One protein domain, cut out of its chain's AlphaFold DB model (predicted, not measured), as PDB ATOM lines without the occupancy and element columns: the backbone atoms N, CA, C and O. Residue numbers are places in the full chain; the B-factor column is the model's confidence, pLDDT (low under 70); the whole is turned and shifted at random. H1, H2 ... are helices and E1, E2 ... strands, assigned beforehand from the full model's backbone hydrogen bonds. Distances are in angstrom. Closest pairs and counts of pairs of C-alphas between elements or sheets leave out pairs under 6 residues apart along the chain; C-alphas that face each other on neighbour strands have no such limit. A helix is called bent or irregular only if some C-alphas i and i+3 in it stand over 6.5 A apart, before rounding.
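What this domain is: This is residues 4 to 20 and 33 to 59 of the 61 residues of an uncharacterized protein of Candidatus Rokubacteria bacterium (UniProt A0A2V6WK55). A rod with a ribbon of two strands, E1 beside E2, along it; the sharply kinked helix H2 is at one end, and residues 5 to 11, of which 5 to 8 belong to H1, stick out at the other. The printed part has 44 residues, with named elements in the order H1, E1, H2, E2, sheet order E1 - E2, antiparallel, class mixed. It is extended, radius of gyration of the C-alphas 15.6 A, spanning 46 by 18 by 15 A.

How they stand to each other: E1, residues 15 to 18, and E2, residues 55 to 58, are antiparallel at 145 degrees; N 15 and O 58, 2.8 A apart, are within hydrogen-bond range. A tight link joins E2 to H2, residues 36 to 52, which has a kink of 132 degrees near residue 43 and is irregular, C-alphas 42 and 45 being 9.6 A apart. H1, residues 4 to 8, is apart from H2 and E2. Every O i to N i+4 pair is within hydrogen-bond range in H1, 8 of 13 in H2.

Where its parts are: E1 measures 9.0 A, E2 10.3 A, H2 12.0 A and H1 6.1 A. C-alpha 4 is at (11.813, 40.520, -34.936), C-alpha 58 at (-4.916, 39.917, -34.220).

The domain as a whole: The farthest C-alphas, of Asp 8 and Met 42, are 46.0 A apart. Residues 21 to 32 are not printed; C-alphas 20 and 33 are 10.0 A apart. No printed residue is under pLDDT 70.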
ATOM      1  N   LYS A   4      10.785  40.847 -35.922       91.56
ATOM      2  CA  LYS A   4      11.813  40.520 -34.936       91.56
ATOM      3  C   LYS A   4      12.420  41.780 -34.329       91.56
ATOM      4  O   LYS A   4      12.536  41.870 -33.116       91.56
ATOM      5  N   ARG A   5      12.696  42.804 -35.145       95.88
ATOM      6  CA  ARG A   5      13.218  44.095 -34.655       95.88
ATOM      7  C   ARG A   5      12.273  44.805 -33.686       95.88
ATOM      8  O   ARG A   5      12.738  45.505 -32.794       95.88
ATOM      9  N   PHE A   6      10.962  44.649 -33.870       94.56
ATOM     10  CA  PHE A   6       9.968  45.208 -32.953       94.56
ATOM     11  C   PHE A   6       9.929  44.416 -31.649       94.56
ATOM     12  O   PHE A   6       9.977  45.022 -30.584       94.56
ATOM     13  N   ALA A   7       9.949  43.083 -31.730       93.19
ATOM     14  CA  ALA A   7      10.031  42.220 -30.556       93.19
ATOM     15  C   ALA A   7      11.302  42.489 -29.725       93.19
ATOM     16  O   ALA A   7      11.202  42.667 -28.512       93.19
ATOM     17  N   ASP A   8      12.466  42.619 -30.371       96.94
ATOM     18  CA  ASP A   8      13.751  42.927 -29.720       96.94
ATOM     19  C   ASP A   8      13.734  44.296 -29.009       96.94
ATOM     20  O   ASP A   8      14.430  44.500 -28.016       96.94
ATOM     21  N   ALA A   9      12.913  45.234 -29.492       97.00
ATOM     22  CA  ALA A   9      12.693  46.545 -28.881       97.00
ATOM     23  C   ALA A   9      11.539  46.567 -27.855       97.00
ATOM     24  O   ALA A   9      11.208  47.635 -27.338       97.00
ATOM     25  N   GLY A  10      10.897  45.427 -27.571       96.31
ATOM     26  CA  GLY A  10       9.743  45.337 -26.668       96.31
ATOM     27  C   GLY A  10       8.443  45.923 -27.237       96.31
ATOM     28  O   GLY A  10       7.531  46.256 -26.482       96.31
ATOM     29  N   ILE A  11       8.342  46.071 -28.561       95.31
ATOM     30  CA  ILE A  11       7.173  46.614 -29.258       95.31
ATOM     31  C   ILE A  11       6.280  45.460 -29.723       95.31
ATOM     32  O   ILE A  11       6.666  44.657 -30.572       95.31
ATOM     33  N   ARG A  12       5.048  45.412 -29.203       93.69
ATOM     34  CA  ARG A  12       4.028  44.451 -29.641       93.69
ATOM     35  C   ARG A  12       3.466  44.849 -31.005       93.69
ATOM     36  O   ARG A  12       2.974  45.965 -31.167       93.69
ATOM     37  N   VAL A  13       3.495  43.920 -31.954       93.81
ATOM     38  CA  VAL A  13       2.909  44.089 -33.289       93.81
ATOM     39  C   VAL A  13       1.547  43.403 -33.323       93.81
ATOM     40  O   VAL A  13       1.433  42.255 -32.910       93.81
ATOM     41  N   LEU A  14       0.534  44.115 -33.816       95.00
ATOM     42  CA  LEU A  14      -0.780  43.566 -34.138       95.00
ATOM     43  C   LEU A  14      -1.008  43.694 -35.642       95.00
ATOM     44  O   LEU A  14      -0.649  44.707 -36.246       95.00
ATOM     45  N   TYR A  15      -1.630  42.682 -36.226       94.19
ATOM     46  CA  TYR A  15      -2.059  42.647 -37.613       94.19
ATOM     47  C   TYR A  15      -3.529  43.024 -37.706       94.19
ATOM     48  O   TYR A  15      -4.346  42.626 -36.876       94.19
ATOM     49  N   GLN A  16      -3.869  43.811 -38.721       93.94
ATOM     50  CA  GLN A  16      -5.254  44.168 -38.984       93.94
ATOM     51  C   GLN A  16      -5.923  43.048 -39.790       93.94
ATOM     52  O   GLN A  16      -5.606  42.857 -40.964       93.94
ATOM     53  N   ALA A  17      -6.880  42.347 -39.184       94.31
ATOM     54  CA  ALA A  17      -7.731  41.365 -39.857       94.31
ATOM     55  C   ALA A  17      -8.983  42.062 -40.405       94.31
ATOM     56  O   ALA A  17     -10.094  41.888 -39.901       94.31
ATOM     57  N   TYR A  18      -8.786  42.915 -41.414       93.00
ATOM     58  CA  TYR A  18      -9.864  43.741 -41.945       93.00
ATOM     59  C   TYR A  18     -10.810  42.950 -42.855       93.00
ATOM     60  O   TYR A  18     -10.404  42.443 -43.901       93.00
ATOM     61  N   SER A  19     -12.093  42.914 -42.494       93.88
ATOM     62  CA  SER A  19     -13.166  42.417 -43.361       93.88
ATOM     63  C   SER A  19     -13.997  43.591 -43.869       93.88
ATOM     64  O   SER A  19     -14.613  44.311 -43.084       93.88
ATOM     65  N   HIS A  20     -14.011  43.822 -45.184       92.88
ATOM     66  CA  HIS A  20     -14.761  44.949 -45.732       92.88
ATOM     67  C   HIS A  20     -16.272  44.742 -45.515       92.88
ATOM     68  O   HIS A  20     -16.815  43.725 -45.956       92.88
ATOM     69  N   PHE A  33     -15.667  48.350 -54.225       93.19
ATOM     70  CA  PHE A  33     -14.661  49.329 -54.687       93.19
ATOM     71  C   PHE A  33     -15.182  50.746 -54.986       93.19
ATOM     72  O   PHE A  33     -14.507  51.526 -55.659       93.19
ATOM     73  N   LEU A  34     -16.352  51.098 -54.459       92.44
ATOM     74  CA  LEU A  34     -16.845  52.472 -54.431       92.44
ATOM     75  C   LEU A  34     -16.070  53.339 -53.418       92.44
ATOM     76  O   LEU A  34     -15.336  52.834 -52.562       92.44
ATOM     77  N   SER A  35     -16.222  54.659 -53.521       93.25
ATOM     78  CA  SER A  35     -15.600  55.617 -52.609       93.25
ATOM     79  C   SER A  35     -16.197  55.509 -51.204       93.25
ATOM     80  O   SER A  35     -17.370  55.194 -51.013       93.25
ATOM     81  N   GLY A  36     -15.418  55.873 -50.180       92.69
ATOM     82  CA  GLY A  36     -15.957  56.059 -48.827       92.69
ATOM     83  C   GLY A  36     -17.043  57.146 -48.757       92.69
ATOM     84  O   GLY A  36     -17.875  57.125 -47.850       92.69
ATOM     85  N   LEU A  37     -17.077  58.061 -49.735       94.81
ATOM     86  CA  LEU A  37     -18.147  59.051 -49.872       94.81
ATOM     87  C   LEU A  37     -19.500  58.405 -50.182       94.81
ATOM     88  O   LEU A  37     -20.512  58.905 -49.705       94.81
ATOM     89  N   ASP A  38     -19.530  57.288 -50.910       94.06
ATOM     90  CA  ASP A  38     -20.777  56.582 -51.214       94.06
ATOM     91  C   ASP A  38     -21.419  56.047 -49.929       94.06
ATOM     92  O   ASP A  38     -22.611  56.227 -49.690       94.06
ATOM     93  N   LEU A  39     -20.612  55.480 -49.028       95.38
ATOM     94  CA  LEU A  39     -21.083  55.066 -47.708       95.38
ATOM     95  C   LEU A  39     -21.558  56.263 -46.871       95.38
ATOM     96  O   LEU A  39     -22.586  56.163 -46.201       95.38
ATOM     97  N   LEU A  40     -20.823  57.382 -46.886       96.81
ATOM     98  CA  LEU A  40     -21.177  58.591 -46.133       96.81
ATOM     99  C   LEU A  40     -22.507  59.192 -46.598       96.81
ATOM    100  O   LEU A  40     -23.368  59.492 -45.778       96.81
ATOM    101  N   LEU A  41     -22.686  59.349 -47.907       95.19
ATOM    102  CA  LEU A  41     -23.885  59.959 -48.476       95.19
ATOM    103  C   LEU A  41     -25.117  59.047 -48.353       95.19
ATOM    104  O   LEU A  41     -26.228  59.561 -48.269       95.19
ATOM    105  N   MET A  42     -24.933  57.721 -48.289       95.19
ATOM    106  CA  MET A  42     -26.038  56.770 -48.114       95.19
ATOM    107  C   MET A  42     -26.461  56.587 -46.652       95.19
ATOM    108  O   MET A  42     -27.645  56.398 -46.389       95.19
ATOM    109  N   HIS A  43     -25.516  56.596 -45.704       96.50
ATOM    110  CA  HIS A  43     -25.779  56.207 -44.307       96.50
ATOM    111  C   HIS A  43     -25.511  57.311 -43.271       96.50
ATOM    112  O   HIS A  43     -25.831  57.121 -42.097       96.50
ATOM    113  N   GLY A  44     -24.975  58.466 -43.675       96.94
ATOM    114  CA  GLY A  44     -24.750  59.625 -42.806       96.94
ATOM    115  C   GLY A  44     -23.964  59.279 -41.539       96.94
ATOM    116  O   GLY A  44     -22.858  58.746 -41.588       96.94
ATOM    117  N   ASP A  45     -24.551  59.548 -40.374       97.69
ATOM    118  CA  ASP A  45     -23.908  59.285 -39.080       97.69
ATOM    119  C   ASP A  45     -23.653  57.788 -38.821       97.69
ATOM    120  O   ASP A  45     -22.735  57.420 -38.083       97.69
ATOM    121  N   ALA A  46     -24.420  56.896 -39.461       97.19
ATOM    122  CA  ALA A  46     -24.232  55.451 -39.337       97.19
ATOM    123  C   ALA A  46     -23.038  54.926 -40.154       97.19
ATOM    124  O   ALA A  46     -22.605  53.786 -39.953       97.19
ATOM    125  N   SER A  47     -22.460  55.744 -41.037       96.81
ATOM    126  CA  SER A  47     -21.374  55.350 -41.939       96.81
ATOM    127  C   SER A  47     -20.110  54.920 -41.205       96.81
ATOM    128  O   SER A  47     -19.505  53.915 -41.573       96.81
ATOM    129  N   LEU A  48     -19.721  55.620 -40.135       95.38
ATOM    130  CA  LEU A  48     -18.536  55.247 -39.359       95.38
ATOM    131  C   LEU A  48     -18.722  53.903 -38.625       95.38
ATOM    132  O   LEU A  48     -17.863  53.033 -38.786       95.38
ATOM    133  N   PRO A  49     -19.824  53.667 -37.881       96.69
ATOM    134  CA  PRO A  49     -20.129  52.345 -37.338       96.69
ATOM    135  C   PRO A  49     -20.148  51.232 -38.393       96.69
ATOM    136  O   PRO A  49     -19.634  50.146 -38.135       96.69
ATOM    137  N   ILE A  50     -20.707  51.492 -39.582       96.25
ATOM    138  CA  ILE A  50     -20.722  50.532 -40.696       96.25
ATOM    139  C   ILE A  50     -19.300  50.189 -41.135       96.25
ATOM    140  O   ILE A  50     -18.961  49.006 -41.176       96.25
ATOM    141  N   LEU A  51     -18.479  51.202 -41.428       93.69
ATOM    142  CA  LEU A  51     -17.108  51.034 -41.915       93.69
ATOM    143  C   LEU A  51     -16.247  50.232 -40.931       93.69
ATOM    144  O   LEU A  51     -15.406  49.435 -41.337       93.69
ATOM    145  N   ARG A  52     -16.486  50.423 -39.631       93.75
ATOM    146  CA  ARG A  52     -15.723  49.785 -38.555       93.75
ATOM    147  C   ARG A  52     -16.169  48.366 -38.215       93.75
ATOM    148  O   ARG A  52     -15.482  47.706 -37.456       93.75
ATOM    149  N   ARG A  53     -17.261  47.835 -38.780       95.19
ATOM    150  CA  ARG A  53     -17.746  46.483 -38.420       95.19
ATOM    151  C   ARG A  53     -16.722  45.359 -38.593       95.19
ATOM    152  O   ARG A  53     -16.854  44.335 -37.935       95.19
ATOM    153  N   GLY A  54     -15.753  45.527 -39.487       91.75
ATOM    154  CA  GLY A  54     -14.686  44.555 -39.712       91.75
ATOM    155  C   GLY A  54     -13.310  45.009 -39.239       91.75
ATOM    156  O   GLY A  54     -12.326  44.512 -39.776       91.75
ATOM    157  N   ASP A  55     -13.205  45.960 -38.302       93.44
ATOM    158  CA  ASP A  55     -11.931  46.549 -37.847       93.44
ATOM    159  C   ASP A  55     -11.177  45.726 -36.778       93.44
ATOM    160  O   ASP A  55     -10.613  46.274 -35.830       93.44
ATOM    161  N   ALA A  56     -11.109  44.403 -36.954       93.81
ATOM    162  CA  ALA A  56     -10.445  43.499 -36.014       93.81
ATOM    163  C   ALA A  56      -8.906  43.574 -36.070       93.81
ATOM    164  O   ALA A  56      -8.301  43.810 -37.119       93.81
ATOM    165  N   TRP A  57      -8.276  43.300 -34.924       95.12
ATOM    166  CA  TRP A  57      -6.824  43.204 -34.761       95.12
ATOM    167  C   TRP A  57      -6.451  41.868 -34.121       95.12
ATOM    168  O   TRP A  57      -7.118  41.416 -33.192       95.12
ATOM    169  N   THR A  58      -5.380  41.254 -34.608       94.62
ATOM    170  CA  THR A  58      -4.916  39.917 -34.220       94.62
ATOM    171  C   THR A  58      -3.401  39.917 -34.013       94.62
ATOM    172  O   THR A  58      -2.687  40.752 -34.565       94.62
ATOM    173  N   GLU A  59      -2.900  39.013 -33.174       90.38
ATOM    174  CA  GLU A  59      -1.456  38.779 -33.010       90.38
ATOM    175  C   GLU A  59      -0.906  37.849 -34.103       90.38
ATOM    176  O   GLU A  59       0.285  37.878 -34.410       90.38
TER     177      GLU A  59